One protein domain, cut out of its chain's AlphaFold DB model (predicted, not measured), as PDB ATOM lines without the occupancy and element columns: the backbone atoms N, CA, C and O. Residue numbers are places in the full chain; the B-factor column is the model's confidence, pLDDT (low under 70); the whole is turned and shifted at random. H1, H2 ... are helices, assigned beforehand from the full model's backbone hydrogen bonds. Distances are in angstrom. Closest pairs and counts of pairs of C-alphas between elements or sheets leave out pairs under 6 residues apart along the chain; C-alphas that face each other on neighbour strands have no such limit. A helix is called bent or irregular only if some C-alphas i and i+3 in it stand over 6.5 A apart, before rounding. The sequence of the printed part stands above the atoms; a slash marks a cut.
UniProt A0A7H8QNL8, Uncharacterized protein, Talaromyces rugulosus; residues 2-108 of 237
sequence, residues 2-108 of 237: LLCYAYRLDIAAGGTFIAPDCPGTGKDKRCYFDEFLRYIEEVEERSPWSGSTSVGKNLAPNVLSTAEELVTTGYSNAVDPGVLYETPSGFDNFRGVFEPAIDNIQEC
ATOM      1  N   LEU A   2     -30.361   0.943  33.635       84.19
ATOM      2  CA  LEU A   2     -31.731   0.573  33.224       84.19
ATOM      3  C   LEU A   2     -32.736   0.487  34.389       84.19
ATOM      4  O   LEU A   2     -33.740   1.190  34.374       84.19
ATOM      5  N   LEU A   3     -32.429  -0.305  35.423       84.75
ATOM      6  CA  LEU A   3     -33.309  -0.491  36.586       84.75
ATOM      7  C   LEU A   3     -33.580   0.808  37.357       84.75
ATOM      8  O   LEU A   3     -34.687   1.008  37.836       84.75
ATOM      9  N   CYS A   4     -32.608   1.724  37.423       82.38
ATOM     10  CA  CYS A   4     -32.816   3.018  38.069       82.38
ATOM     11  C   CYS A   4     -33.777   3.897  37.259       82.38
ATOM     12  O   CYS A   4     -34.611   4.578  37.846       82.38
ATOM     13  N   TYR A   5     -33.687   3.905  35.924       83.81
ATOM     14  CA  TYR A   5     -34.656   4.641  35.108       83.81
ATOM     15  C   TYR A   5     -36.048   4.010  35.175       83.81
ATOM     16  O   TYR A   5     -37.027   4.741  35.295       83.81
ATOM     17  N   ALA A   6     -36.130   2.676  35.164       86.25
ATOM     18  CA  ALA A   6     -37.385   1.950  35.329       86.25
ATOM     19  C   ALA A   6     -38.044   2.273  36.683       86.25
ATOM     20  O   ALA A   6     -39.211   2.641  36.713       86.25
ATOM     21  N   TYR A   7     -37.280   2.251  37.782       85.94
ATOM     22  CA  TYR A   7     -37.728   2.691  39.110       85.94
ATOM     23  C   TYR A   7     -38.267   4.125  39.100       85.94
ATOM     24  O   TYR A   7     -39.337   4.424  39.620       85.94
ATOM     25  N   ARG A   8     -37.536   5.055  38.482       81.88
ATOM     26  CA  ARG A   8     -37.953   6.461  38.446       81.88
ATOM     27  C   ARG A   8     -39.227   6.675  37.636       81.88
ATOM     28  O   ARG A   8     -40.010   7.557  38.002       81.88
ATOM     29  N   LEU A   9     -39.400   5.901  36.566       84.50
ATOM     30  CA  LEU A   9     -40.612   5.873  35.758       84.50
ATOM     31  C   LEU A   9     -41.795   5.316  36.560       84.50
ATOM     32  O   LEU A   9     -42.848   5.945  36.580       84.50
ATOM     33  N   ASP A  10     -41.585   4.210  37.273       84.38
ATOM     34  CA  ASP A  10     -42.575   3.582  38.151       84.38
ATOM     35  C   ASP A  10     -43.123   4.582  39.180       84.38
ATOM     36  O   ASP A  10     -44.320   4.870  39.215       84.38
ATOM     37  N   ILE A  11     -42.234   5.270  39.908       82.44
ATOM     38  CA  ILE A  11     -42.655   6.312  40.858       82.44
ATOM     39  C   ILE A  11     -43.331   7.501  40.149       82.44
ATOM     40  O   ILE A  11     -44.219   8.141  40.715       82.44
ATOM     41  N   ALA A  12     -42.939   7.846  38.915       77.25
ATOM     42  CA  ALA A  12     -43.608   8.903  38.147       77.25
ATOM     43  C   ALA A  12     -45.048   8.544  37.766       77.25
ATOM     44  O   ALA A  12     -45.897   9.436  37.739       77.25
ATOM     45  N   ALA A  13     -45.323   7.261  37.542       82.19
ATOM     46  CA  ALA A  13     -46.664   6.728  37.340       82.19
ATOM     47  C   ALA A  13     -47.447   6.522  38.647       82.19
ATOM     48  O   ALA A  13     -48.635   6.212  38.600       82.19
ATOM     49  N   GLY A  14     -46.816   6.737  39.806       77.81
ATOM     50  CA  GLY A  14     -47.405   6.464  41.117       77.81
ATOM     51  C   GLY A  14     -47.382   4.981  41.501       77.81
ATOM     52  O   GLY A  14     -48.105   4.597  42.419       77.81
ATOM     53  N   GLY A  15     -46.587   4.170  40.800       78.31
ATOM     54  CA  GLY A  15     -46.366   2.760  41.092       78.31
ATOM     55  C   GLY A  15     -45.359   2.531  42.219       78.31
ATOM     56  O   GLY A  15     -44.656   3.445  42.659       78.31
ATOM     57  N   THR A  16     -45.340   1.295  42.710       80.62
ATOM     58  CA  THR A  16     -44.454   0.790  43.773       80.62
ATOM     59  C   THR A  16     -43.934  -0.605  43.410       80.62
ATOM     60  O   THR A  16     -43.732  -1.450  44.272       80.62
ATOM     61  N   PHE A  17     -43.807  -0.902  42.120       83.50
ATOM     62  CA  PHE A  17     -43.454  -2.230  41.628       83.50
ATOM     63  C   PHE A  17     -41.950  -2.504  41.723       83.50
ATOM     64  O   PHE A  17     -41.532  -3.618  42.042       83.50
ATOM     65  N   ILE A  18     -41.128  -1.494  41.437       84.00
ATOM     66  CA  ILE A  18     -39.669  -1.611  41.434       84.00
ATOM     67  C   ILE A  18     -39.142  -0.973  42.713       84.00
ATOM     68  O   ILE A  18     -39.376   0.208  42.939       84.00
ATOM     69  N   ALA A  19     -38.396  -1.728  43.522       81.56
ATOM     70  CA  ALA A  19     -37.772  -1.250  44.759       81.56
ATOM     71  C   ALA A  19     -38.707  -0.356  45.624       81.56
ATOM     72  O   ALA A  19     -38.333   0.783  45.938       81.56
ATOM     73  N   PRO A  20     -39.921  -0.835  45.986       77.12
ATOM     74  CA  PRO A  20     -40.959  -0.044  46.666       77.12
ATOM     75  C   PRO A  20     -40.474   0.668  47.927       77.12
ATOM     76  O   PRO A  20     -40.858   1.811  48.187       77.12
ATOM     77  N   ASP A  21     -39.606   0.003  48.687       78.56
ATOM     78  CA  ASP A  21     -39.138   0.471  49.988       78.56
ATOM     79  C   ASP A  21     -37.809   1.234  49.918       78.56
ATOM     80  O   ASP A  21     -37.218   1.544  50.955       78.56
ATOM     81  N   CYS A  22     -37.338   1.591  48.714       81.62
ATOM     82  CA  CYS A  22     -36.104   2.357  48.563       81.62
ATOM     83  C   CYS A  22     -36.213   3.701  49.317       81.62
ATOM     84  O   CYS A  22     -37.059   4.534  48.965       81.62
ATOM     85  N   PRO A  23     -35.372   3.956  50.345       73.19
ATOM     86  CA  PRO A  23     -35.517   5.093  51.252       73.19
ATOM     87  C   PRO A  23     -34.963   6.376  50.618       73.19
ATOM     88  O   PRO A  23     -33.933   6.916  51.025       73.19
ATOM     89  N   GLY A  24     -35.634   6.865  49.580       77.19
ATOM     90  CA  GLY A  24     -35.133   7.963  48.772       77.19
ATOM     91  C   GLY A  24     -35.149   9.313  49.477       77.19
ATOM     92  O   GLY A  24     -36.142   9.704  50.098       77.19
ATOM     93  N   THR A  25     -34.062  10.076  49.325       80.56
ATOM     94  CA  THR A  25     -33.969  11.449  49.857       80.56
ATOM     95  C   THR A  25     -34.397  12.516  48.843       80.56
ATOM     96  O   THR A  25     -34.387  13.718  49.133       80.56
ATOM     97  N   GLY A  26     -34.770  12.098  47.632       73.81
ATOM     98  CA  GLY A  26     -35.270  12.962  46.575       73.81
ATOM     99  C   GLY A  26     -36.689  13.482  46.812       73.81
ATOM    100  O   GLY A  26     -37.392  13.117  47.756       73.81
ATOM    101  N   LYS A  27     -37.134  14.358  45.901       68.75
ATOM    102  CA  LYS A  27     -38.531  14.806  45.857       68.75
ATOM    103  C   LYS A  27     -39.442  13.586  45.670       68.75
ATOM    104  O   LYS A  27     -39.096  12.671  44.924       68.75
ATOM    105  N   ASP A  28     -40.573  13.576  46.368       69.19
ATOM    106  CA  ASP A  28     -41.543  12.474  46.361       69.19
ATOM    107  C   ASP A  28     -40.960  11.138  46.877       69.19
ATOM    108  O   ASP A  28     -41.426  10.073  46.493       69.19
ATOM    109  N   LYS A  29     -39.938  11.202  47.753       68.19
ATOM    110  CA  LYS A  29     -39.217  10.054  48.343       68.19
ATOM    111  C   LYS A  29     -38.498   9.153  47.332       68.19
ATOM    112  O   LYS A  29     -38.211   7.997  47.621       68.19
ATOM    113  N   ARG A  30     -38.174   9.677  46.148       75.94
ATOM    114  CA  ARG A  30     -37.417   8.932  45.132       75.94
ATOM    115  C   ARG A  30     -35.952   8.801  45.518       75.94
ATOM    116  O   ARG A  30     -35.328   9.794  45.894       75.94
ATOM    117  N   CYS A  31     -35.394   7.609  45.344       79.75
ATOM    118  CA  CYS A  31     -33.958   7.387  45.441       79.75
ATOM    119  C   CYS A  31     -33.208   8.107  44.307       79.75
ATOM    120  O   CYS A  31     -33.613   8.077  43.136       79.75
ATOM    121  N   TYR A  32     -32.103   8.766  44.652       82.69
ATOM    122  CA  TYR A  32     -31.065   9.112  43.681       82.69
ATOM    123  C   TYR A  32     -30.298   7.857  43.253       82.69
ATOM    124  O   TYR A  32     -30.429   6.805  43.871       82.69
ATOM    125  N   PHE A  33     -29.496   7.961  42.192       82.69
ATOM    126  CA  PHE A  33     -28.834   6.804  41.588       82.69
ATOM    127  C   PHE A  33     -28.032   5.972  42.601       82.69
ATOM    128  O   PHE A  33     -28.278   4.778  42.735       82.69
ATOM    129  N   ASP A  34     -27.160   6.606  43.387       82.44
ATOM    130  CA  ASP A  34     -26.367   5.897  44.397       82.44
ATOM    131  C   ASP A  34     -27.221   5.318  45.535       82.44
ATOM    132  O   ASP A  34     -26.881   4.284  46.096       82.44
ATOM    133  N   GLU A  35     -28.328   5.974  45.900       84.19
ATOM    134  CA  GLU A  35     -29.253   5.467  46.927       84.19
ATOM    135  C   GLU A  35     -29.976   4.218  46.437       84.19
ATOM    136  O   GLU A  35     -30.095   3.247  47.177       84.19
ATOM    137  N   PHE A  36     -30.391   4.232  45.170       85.12
ATOM    138  CA  PHE A  36     -30.996   3.087  44.511       85.12
ATOM    139  C   PHE A  36     -30.014   1.919  44.425       85.12
ATOM    140  O   PHE A  36     -30.378   0.801  44.764       85.12
ATOM    141  N   LEU A  37     -28.762   2.171  44.025       83.06
ATOM    142  CA  LEU A  37     -27.733   1.131  43.958       83.06
ATOM    143  C   LEU A  37     -27.426   0.516  45.321       83.06
ATOM    144  O   LEU A  37     -27.342  -0.703  45.423       83.06
ATOM    145  N   ARG A  38     -27.307   1.347  46.364       81.94
ATOM    146  CA  ARG A  38     -27.132   0.863  47.737       81.94
ATOM    147  C   ARG A  38     -28.270  -0.048  48.157       81.94
ATOM    148  O   ARG A  38     -28.007  -1.127  48.663       81.94
ATOM    149  N   TYR A  39     -29.502   0.379  47.902       81.62
ATOM    150  CA  TYR A  39     -30.689  -0.381  48.259       81.62
ATOM    151  C   TYR A  39     -30.732  -1.746  47.555       81.62
ATOM    152  O   TYR A  39     -30.873  -2.765  48.215       81.62
ATOM    153  N   ILE A  40     -30.545  -1.801  46.232       80.19
ATOM    154  CA  ILE A  40     -30.661  -3.070  45.483       80.19
ATOM    155  C   ILE A  40     -29.490  -4.045  45.703       80.19
ATOM    156  O   ILE A  40     -29.578  -5.200  45.286       80.19
ATOM    157  N   GLU A  41     -28.390  -3.580  46.300       76.56
ATOM    158  CA  GLU A  41     -27.234  -4.400  46.683       76.56
ATOM    159  C   GLU A  41     -27.252  -4.780  48.175       76.56
ATOM    160  O   GLU A  41     -26.336  -5.462  48.634       76.56
ATOM    161  N   GLU A  42     -28.276  -4.392  48.949       65.44
ATOM    162  CA  GLU A  42     -28.503  -4.930  50.298       65.44
ATOM    163  C   GLU A  42     -28.885  -6.419  50.209       65.44
ATOM    164  O   GLU A  42     -30.038  -6.812  50.332       65.44
ATOM    165  N   VAL A  43     -27.886  -7.265  49.966       58.88
ATOM    166  CA  VAL A  43     -27.978  -8.722  50.042       58.88
ATOM    167  C   VAL A  43     -27.599  -9.136  51.461       58.88
ATOM    168  O   VAL A  43     -26.548  -8.722  51.953       58.88
ATOM    169  N   GLU A  44     -28.392 -10.006  52.098       52.97
ATOM    170  CA  GLU A  44     -28.210 -10.456  53.496       52.97
ATOM    171  C   GLU A  44     -26.814 -11.053  53.820       52.97
ATOM    172  O   GLU A  44     -26.465 -11.217  54.989       52.97
ATOM    173  N   GLU A  45     -25.978 -11.337  52.812       52.28
ATOM    174  CA  GLU A  45     -24.682 -12.014  52.956       52.28
ATOM    175  C   GLU A  45     -23.469 -11.254  52.368       52.28
ATOM    176  O   GLU A  45     -22.366 -11.808  52.303       52.28
ATOM    177  N   ARG A  46     -23.615  -9.988  51.940       58.16
ATOM    178  CA  ARG A  46     -22.490  -9.160  51.448       58.16
ATOM    179  C   ARG A  46     -22.474  -7.778  52.089       58.16
ATOM    180  O   ARG A  46     -23.507  -7.241  52.461       58.16
ATOM    181  N   SER A  47     -21.281  -7.186  52.203       60.41
ATOM    182  CA  SER A  47     -21.165  -5.777  52.585       60.41
ATOM    183  C   SER A  47     -21.847  -4.922  51.512       60.41
ATOM    184  O   SER A  47     -21.382  -4.969  50.370       60.41
ATOM    185  N   PRO A  48     -22.900  -4.152  51.841       68.00
ATOM    186  CA  PRO A  48     -23.529  -3.259  50.878       68.00
ATOM    187  C   PRO A  48     -22.488  -2.262  50.366       68.00
ATOM    188  O   PRO A  48     -21.642  -1.784  51.134       68.00
ATOM    189  N   TRP A  49     -22.514  -1.957  49.068       78.75
ATOM    190  CA  TRP A  49     -21.603  -0.970  48.498       78.75
ATOM    191  C   TRP A  49     -21.799   0.370  49.192       78.75
ATOM    192  O   TRP A  49     -22.883   0.935  49.214       78.75
ATOM    193  N   SER A  50     -20.735   0.909  49.776       76.56
ATOM    194  CA  SER A  50     -20.770   2.205  50.457       76.56
ATOM    195  C   SER A  50     -20.202   3.332  49.594       76.56
ATOM    196  O   SER A  50     -19.895   4.406  50.113       76.56
ATOM    197  N   GLY A  51     -19.971   3.068  48.306       78.00
ATOM    198  CA  GLY A  51     -19.392   4.029  47.382       78.00
ATOM    199  C   GLY A  51     -20.365   5.138  46.982       78.00
ATOM    200  O   GLY A  51     -21.530   5.195  47.390       78.00
ATOM    201  N   SER A  52     -19.844   6.046  46.167       82.69
ATOM    202  CA  SER A  52     -20.599   7.118  45.533       82.69
ATOM    203  C   SER A  52     -20.089   7.306  44.117       82.69
ATOM    204  O   SER A  52     -18.878   7.226  43.893       82.69
ATOM    205  N   THR A  53     -20.985   7.624  43.195       82.31
ATOM    206  CA  THR A  53     -20.622   8.031  41.839       82.31
ATOM    207  C   THR A  53     -20.704   9.551  41.701       82.31
ATOM    208  O   THR A  53     -21.335  10.254  42.497       82.31
ATOM    209  N   SER A  54     -20.084  10.090  40.657       79.38
ATOM    210  CA  SER A  54     -20.206  11.490  40.251       79.38
ATOM    211  C   SER A  54     -21.618  11.843  39.771       79.38
ATOM    212  O   SER A  54     -21.946  13.024  39.630       79.38
ATOM    213  N   VAL A  55     -22.480  10.835  39.573       75.44
ATOM    214  CA  VAL A  55     -23.883  11.006  39.200       75.44
ATOM    215  C   VAL A  55     -24.594  11.896  40.208       75.44
ATOM    216  O   VAL A  55     -25.285  12.823  39.802       75.44
ATOM    217  N   GLY A  56     -24.414  11.682  41.516       70.19
ATOM    218  CA  GLY A  56     -25.064  12.489  42.552       70.19
ATOM    219  C   GLY A  56     -26.576  12.642  42.320       70.19
ATOM    220  O   GLY A  56     -27.331  11.677  42.395       70.19
ATOM    221  N   LYS A  57     -27.025  13.873  42.019       66.81
ATOM    222  CA  LYS A  57     -28.430  14.197  41.678       66.81
ATOM    223  C   LYS A  57     -28.715  14.250  40.173       66.81
ATOM    224  O   LYS A  57     -29.823  14.614  39.780       66.81
ATOM    225  N   ASN A  58     -27.721  13.968  39.337       65.38
ATOM    226  CA  ASN A  58     -27.862  13.958  37.892       65.38
ATOM    227  C   ASN A  58     -28.854  12.864  37.489       65.38
ATOM    228  O   ASN A  58     -28.659  11.684  37.764       65.38
ATOM    229  N   LEU A  59     -29.931  13.288  36.834       58.38
ATOM    230  CA  LEU A  59     -31.004  12.409  36.388       58.38
ATOM    231  C   LEU A  59     -30.743  11.803  35.006       58.38
ATOM    232  O   LEU A  59     -31.570  11.023  34.550       58.38
ATOM    233  N   ALA A  60     -29.645  12.165  34.338       62.00
ATOM    234  CA  ALA A  60     -29.132  11.463  33.165       62.00
ATOM    235  C   ALA A  60     -27.601  11.480  33.141       62.00
ATOM    236  O   ALA A  60     -26.983  12.251  32.399       62.00
ATOM    237  N   PRO A  61     -26.950  10.664  33.977       67.50
ATOM    238  CA  PRO A  61     -25.516  10.508  33.864       67.50
ATOM    239  C   PRO A  61     -25.153   9.732  32.596       67.50
ATOM    240  O   PRO A  61     -25.938   8.929  32.078       67.50
ATOM    241  N   ASN A  62     -23.935   9.957  32.108       69.31
ATOM    242  CA  ASN A  62     -23.388   9.137  31.041       69.31
ATOM    243  C   ASN A  62     -23.244   7.693  31.556       69.31
ATOM    244  O   ASN A  62     -22.597   7.442  32.573       69.31
ATOM    245  N   VAL A  63     -23.895   6.749  30.872       67.81
ATOM    246  CA  VAL A  63     -23.990   5.347  31.304       67.81
ATOM    247  C   VAL A  63     -22.611   4.688  31.396       67.81
ATOM    248  O   VAL A  63     -22.385   3.914  32.323       67.81
ATOM    249  N   LEU A  64     -21.701   5.006  30.472       65.25
ATOM    250  CA  LEU A  64     -20.368   4.403  30.399       65.25
ATOM    251  C   LEU A  64     -19.457   4.937  31.502       65.25
ATOM    252  O   LEU A  64     -18.921   4.143  32.267       65.25
ATOM    253  N   SER A  65     -19.373   6.260  31.665       72.94
ATOM    254  CA  SER A  65     -18.577   6.852  32.749       72.94
ATOM    255  C   SER A  65     -19.079   6.388  34.117       72.94
ATOM    256  O   SER A  65     -18.297   6.080  35.008       72.94
ATOM    257  N   THR A  66     -20.400   6.258  34.271       77.81
ATOM    258  CA  THR A  66     -20.999   5.724  35.498       77.81
ATOM    259  C   THR A  66     -20.617   4.261  35.711       77.81
ATOM    260  O   THR A  66     -20.300   3.875  36.830       77.81
ATOM    261  N   ALA A  67     -20.621   3.434  34.663       74.25
ATOM    262  CA  ALA A  67     -20.202   2.038  34.767       74.25
ATOM    263  C   ALA A  67     -18.721   1.909  35.171       74.25
ATOM    264  O   ALA A  67     -18.401   1.109  36.048       74.25
ATOM    265  N   GLU A  68     -17.835   2.727  34.598       75.44
ATOM    266  CA  GLU A  68     -16.411   2.778  34.963       75.44
ATOM    267  C   GLU A  68     -16.205   3.191  36.429       75.44
ATOM    268  O   GLU A  68     -15.416   2.581  37.159       75.44
ATOM    269  N   GLU A  69     -16.951   4.192  36.898       83.50
ATOM    270  CA  GLU A  69     -16.926   4.622  38.297       83.50
ATOM    271  C   GLU A  69     -17.436   3.535  39.249       83.50
ATOM    272  O   GLU A  69     -16.854   3.318  40.312       83.50
ATOM    273  N   LEU A  70     -18.490   2.810  38.871       82.38
ATOM    274  CA  LEU A  70     -19.020   1.706  39.673       82.38
ATOM    275  C   LEU A  70     -17.997   0.584  39.839       82.38
ATOM    276  O   LEU A  70     -17.777   0.115  40.955       82.38
ATOM    277  N   VAL A  71     -17.304   0.210  38.761       80.25
ATOM    278  CA  VAL A  71     -16.203  -0.764  38.829       80.25
ATOM    279  C   VAL A  71     -15.091  -0.255  39.748       80.25
ATOM    280  O   VAL A  71     -14.631  -0.979  40.629       80.25
ATOM    281  N   THR A  72     -14.695   1.009  39.592       83.06
ATOM    282  CA  THR A  72     -13.611   1.619  40.380       83.06
ATOM    283  C   THR A  72     -13.952   1.728  41.868       83.06
ATOM    284  O   THR A  72     -13.075   1.618  42.722       83.06
ATOM    285  N   THR A  73     -15.228   1.920  42.198       83.44
ATOM    286  CA  THR A  73     -15.718   2.037  43.580       83.44
ATOM    287  C   THR A  73     -16.094   0.693  44.207       83.44
ATOM    288  O   THR A  73     -16.556   0.666  45.347       83.44
ATOM    289  N   GLY A  74     -15.876  -0.423  43.501       77.06
ATOM    290  CA  GLY A  74     -16.082  -1.772  44.026       77.06
ATOM    291  C   GLY A  74     -17.537  -2.244  44.042       77.06
ATOM    292  O   GLY A  74     -17.854  -3.149  44.809       77.06
ATOM    293  N   TYR A  75     -18.415  -1.656  43.222       80.12
ATOM    294  CA  TYR A  75     -19.791  -2.132  43.051       80.12
ATOM    295  C   TYR A  75     -19.793  -3.547  42.454       80.12
ATOM    296  O   TYR A  75     -19.186  -3.787  41.404       80.12
ATOM    297  N   SER A  76     -20.463  -4.500  43.108       70.88
ATOM    298  CA  SER A  76     -20.329  -5.924  42.763       70.88
ATOM    299  C   SER A  76     -21.321  -6.417  41.702       70.88
ATOM    300  O   SER A  76     -21.202  -7.554  41.240       70.88
ATOM    301  N   ASN A  77     -22.281  -5.576  41.290       66.69
ATOM    302  CA  ASN A  77     -23.400  -5.917  40.395       66.69
ATOM    303  C   ASN A  77     -24.278  -7.094  40.879       66.69
ATOM    304  O   ASN A  77     -25.059  -7.638  40.094       66.69
ATOM    305  N   ALA A  78     -24.171  -7.504  42.146       66.75
ATOM    306  CA  ALA A  78     -25.028  -8.532  42.722       66.75
ATOM    307  C   ALA A  78     -26.350  -7.900  43.166       66.75
ATOM    308  O   ALA A  78     -26.457  -7.371  44.265       66.75
ATOM    309  N   VAL A  79     -27.338  -7.926  42.276       68.88
ATOM    310  CA  VAL A  79     -28.701  -7.484  42.582       68.88
ATOM    311  C   VAL A  79     -29.444  -8.633  43.250       68.88
ATOM    312  O   VAL A  79     -29.476  -9.723  42.674       68.88
ATOM    313  N   ASP A  80     -30.058  -8.392  44.409       71.25
ATOM    314  CA  ASP A  80     -31.052  -9.313  44.970       71.25
ATOM    315  C   ASP A  80     -32.419  -9.040  44.321       71.25
ATOM    316  O   ASP A  80     -33.017  -7.978  44.534       71.25
ATOM    317  N   PRO A  81     -32.949  -9.969  43.511       72.25
ATOM    318  CA  PRO A  81     -34.236  -9.772  42.868       72.25
ATOM    319  C   PRO A  81     -35.413  -9.661  43.846       72.25
ATOM    320  O   PRO A  81     -36.415  -9.052  43.484       72.25
ATOM    321  N   GLY A  82     -35.308 -10.229  45.055       73.62
ATOM    322  CA  GLY A  82     -36.326 -10.105  46.102       73.62
ATOM    323  C   GLY A  82     -36.360  -8.719  46.752       73.62
ATOM    324  O   GLY A  82     -37.402  -8.299  47.241       73.62
ATOM    325  N   VAL A  83     -35.247  -7.982  46.699       76.06
ATOM    326  CA  VAL A  83     -35.183  -6.562  47.094       76.06
ATOM    327  C   VAL A  83     -35.666  -5.661  45.956       76.06
ATOM    328  O   VAL A  83     -36.247  -4.596  46.181       76.06
ATOM    329  N   LEU A  84     -35.443  -6.095  44.712       80.00
ATOM    330  CA  LEU A  84     -35.841  -5.352  43.522       80.00
ATOM    331  C   LEU A  84     -37.347  -5.452  43.223       80.00
ATOM    332  O   LEU A  84     -37.918  -4.459  42.771       80.00
ATOM    333  N   TYR A  85     -37.976  -6.606  43.469       82.75
ATOM    334  CA  TYR A  85     -39.387  -6.871  43.170       82.75
ATOM    335  C   TYR A  85     -40.060  -7.696  44.283       82.75
ATOM    336  O   TYR A  85     -39.491  -8.674  44.762       82.75
ATOM    337  N   GLU A  86     -41.311  -7.370  44.632       66.06
ATOM    338  CA  GLU A  86     -42.042  -8.004  45.751       66.06
ATOM    339  C   GLU A  86     -42.337  -9.508  45.563       66.06
ATOM    340  O   GLU A  86     -42.510 -10.238  46.540       66.06
ATOM    341  N   THR A  87     -42.397 -10.008  44.324       57.91
ATOM    342  CA  THR A  87     -42.676 -11.428  44.033       57.91
ATOM    343  C   THR A  87     -41.592 -12.055  43.162       57.91
ATOM    344  O   THR A  87     -41.666 -11.964  41.932       57.91
ATOM    345  N   PRO A  88     -40.601 -12.744  43.755       53.00
ATOM    346  CA  PRO A  88     -39.553 -13.371  42.982       53.00
ATOM    347  C   PRO A  88     -39.949 -14.747  42.464       53.00
ATOM    348  O   PRO A  88     -40.017 -15.728  43.199       53.00
ATOM    349  N   SER A  89     -40.144 -14.844  41.150       52.06
ATOM    350  CA  SER A  89     -40.042 -16.119  40.442       52.06
ATOM    351  C   SER A  89     -39.322 -15.912  39.108       52.06
ATOM    352  O   SER A  89     -39.593 -14.946  38.404       52.06
ATOM    353  N   GLY A  90     -38.375 -16.796  38.772       56.69
ATOM    354  CA  GLY A  90     -37.697 -16.786  37.466       56.69
ATOM    355  C   GLY A  90     -36.435 -15.919  37.337       56.69
ATOM    356  O   GLY A  90     -35.970 -15.709  36.222       56.69
ATOM    357  N   PHE A  91     -35.838 -15.449  38.435       68.81
ATOM    358  CA  PHE A  91     -34.660 -14.565  38.417       68.81
ATOM    359  C   PHE A  91     -33.291 -15.267  38.300       68.81
ATOM    360  O   PHE A  91     -32.293 -14.800  38.841       68.81
ATOM    361  N   ASP A  92     -33.207 -16.395  37.597       70.81
ATOM    362  CA  ASP A  92     -31.961 -17.171  37.471       70.81
ATOM    363  C   ASP A  92     -31.080 -16.743  36.281       70.81
ATOM    364  O   ASP A  92     -29.975 -17.261  36.082       70.81
ATOM    365  N   ASN A  93     -31.551 -15.799  35.464       75.50
ATOM    366  CA  ASN A  93     -30.868 -15.380  34.251       75.50
ATOM    367  C   ASN A  93     -31.130 -13.906  33.901       75.50
ATOM    368  O   ASN A  93     -32.027 -13.263  34.444       75.50
ATOM    369  N   PHE A  94     -30.340 -13.382  32.957       81.31
ATOM    370  CA  PHE A  94     -30.423 -11.993  32.498       81.31
ATOM    371  C   PHE A  94     -31.853 -11.585  32.122       81.31
ATOM    372  O   PHE A  94     -32.320 -10.544  32.563       81.31
ATOM    373  N   ARG A  95     -32.582 -12.414  31.364       84.12
ATOM    374  CA  ARG A  95     -33.959 -12.091  30.976       84.12
ATOM    375  C   ARG A  95     -34.867 -11.991  32.201       84.12
ATOM    376  O   ARG A  95     -35.572 -10.998  32.329       84.12
ATOM    377  N   GLY A  96     -34.787 -12.966  33.103       82.81
ATOM    378  CA  GLY A  96     -35.600 -13.009  34.318       82.81
ATOM    379  C   GLY A  96     -35.510 -11.732  35.151       82.81
ATOM    380  O   GLY A  96     -36.531 -11.229  35.595       82.81
ATOM    381  N   VAL A  97     -34.308 -11.164  35.313       81.31
ATOM    382  CA  VAL A  97     -34.088  -9.939  36.112       81.31
ATOM    383  C   VAL A  97     -34.716  -8.692  35.485       81.31
ATOM    384  O   VAL A  97     -35.203  -7.822  36.207       81.31
ATOM    385  N   PHE A  98     -34.694  -8.575  34.158       86.81
ATOM    386  CA  PHE A  98     -35.080  -7.339  33.471       86.81
ATOM    387  C   PHE A  98     -36.493  -7.366  32.884       86.81
ATOM    388  O   PHE A  98     -37.091  -6.304  32.750       86.81
ATOM    389  N   GLU A  99     -37.042  -8.535  32.554       88.12
ATOM    390  CA  GLU A  99     -38.370  -8.655  31.940       88.12
ATOM    391  C   GLU A  99     -39.485  -7.994  32.775       88.12
ATOM    392  O   GLU A  99     -40.206  -7.181  32.196       88.12
ATOM    393  N   PRO A 100     -39.554  -8.163  34.115       87.94
ATOM    394  CA  PRO A 100     -40.557  -7.471  34.930       87.94
ATOM    395  C   PRO A 100     -40.440  -5.942  34.883       87.94
ATOM    396  O   PRO A 100     -41.446  -5.240  34.823       87.94
ATOM    397  N   ALA A 101     -39.217  -5.397  34.860       88.75
ATOM    398  CA  ALA A 101     -39.028  -3.958  34.690       88.75
ATOM    399  C   ALA A 101     -39.505  -3.480  33.312       88.75
ATOM    400  O   ALA A 101     -40.080  -2.400  33.217       88.75
ATOM    401  N   ILE A 102     -39.276  -4.260  32.250       90.81
ATOM    402  CA  ILE A 102     -39.751  -3.921  30.901       90.81
ATOM    403  C   ILE A 102     -41.280  -3.955  30.832       90.81
ATOM    404  O   ILE A 102     -41.859  -3.048  30.239       90.81
ATOM    405  N   ASP A 103     -41.927  -4.938  31.458       90.12
ATOM    406  CA  ASP A 103     -43.391  -5.006  31.546       90.12
ATOM    407  C   ASP A 103     -43.953  -3.767  32.252       90.12
ATOM    408  O   ASP A 103     -44.786  -3.058  31.684       90.12
ATOM    409  N   ASN A 104     -43.394  -3.418  33.415       89.44
ATOM    410  CA  ASN A 104     -43.796  -2.222  34.152       89.44
ATOM    411  C   ASN A 104     -43.562  -0.925  33.355       89.44
ATOM    412  O   ASN A 104     -44.372   0.001  33.405       89.44
ATOM    413  N   ILE A 105     -42.479  -0.847  32.569       90.94
ATOM    414  CA  ILE A 105     -42.239   0.287  31.663       90.94
ATOM    415  C   ILE A 105     -43.386   0.424  30.654       90.94
ATOM    416  O   ILE A 105     -43.850   1.544  30.433       90.94
ATOM    417  N   GLN A 106     -43.860  -0.669  30.048       91.44
ATOM    418  CA  GLN A 106     -44.976  -0.603  29.096       91.44
ATOM    419  C   GLN A 106     -46.278  -0.179  29.772       91.44
ATOM    420  O   GLN A 106     -46.978   0.685  29.247       91.44
ATOM    421  N   GLU A 107     -46.570  -0.700  30.965       89.75
ATOM    422  CA  GLU A 107     -47.741  -0.284  31.745       89.75
ATOM    423  C   GLU A 107     -47.704   1.219  32.065       89.75
ATOM    424  O   GLU A 107     -48.678   1.939  31.823       89.75
ATOM    425  N   CYS A 108     -46.550   1.735  32.497       88.69
ATOM    426  CA  CYS A 108     -46.349   3.166  32.729       88.69
ATOM    427  C   CYS A 108     -46.556   3.994  31.449       88.69
ATOM    428  O   CYS A 108     -47.198   5.048  31.485       88.69
TER     429      CYS A 108
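Overview. This is residues 2 to 108 of the 237 residues of an uncharacterized protein of Talaromyces rugulosus (UniProt A0A7H8QNL8). Two helices side by side, H1 and H5, make one end of a loosely joined set of helices, with H2 nearest the middle and H3 off at the opposite end; long loops, residues 13 to 32 and residues 41 to 62, join H1 to H2 and H2 to H3. H4 is a short turn near the last residue of H2. The printed part has 107 residues with five named helices, H1 to H5 in that order, and no named strand. It is all helix by its named elements, yet these hold under half of the residues, 48 of 107. The whole is compact, with a radius of gyration of the C-alphas of 13.3 A and spans of 33 by 31 by 24 A.

Arrangement. H1, residues 2 to 12, and H5, residues 94 to 108, touch, their closest C-alphas being those of Ala 6 and Ala 101, 6.2 A apart. They run the same way at a shallow tilt of 27 degrees, though the line of H5 is a rough one. H2, residues 33 to 40, is close to H1 but not clearly touching it, with the closest C-alphas, of Cys 4 and Phe 33, 6.5 A apart. The lines of H1 and H2 are about perpendicular, at 82 degrees. H3, residues 63 to 72, touches no helix and is apart from H1, H2 and H5. H4, residues 81 to 84, is apart from H1 and H3. H2 and H4 only just touch, with 3 pairs of C-alphas within 8 A, the closest being those of Ile 40 and Val 83 at 5.9 A. H4 and H5 are close but not clearly touching, with the C-alphas of Pro 81 and Val 97 closest at 6.8 A. H2 and H5 are apart. In H1, H2 and H3 every O i to N i+4 pair is within hydrogen-bond range, in H5 9 of 11 are, and H4 is too short for such a pair.

Along the chain. H1 begins at C-alpha 2, at (-31.731, 0.573, 33.224), and is 15.3 A long from first to last C-alpha. H2 measures 10.8 A, H3 14.3 A and H4 4.7 A. H5, the longest at 22.0 A, ends at C-alpha 108, at (-46.349, 3.166, 32.729). It is irregular: C-alphas 97 and 100 are 7.0 A apart.

Size, cuts and confidence. The two C-alphas farthest apart, those of Thr 72 and Glu 107, are 35.3 A apart. The printed part has no cut. The links H1 to H2, of 20 residues, and H2 to H3, of 22, are long; H3 to H4 and H4 to H5 are short. The mean pLDDT of the printed part is 76.5, and residues 27 to 29, 42 to 48, 57 to 64, 77 to 79 and 86 to 91 are under 70.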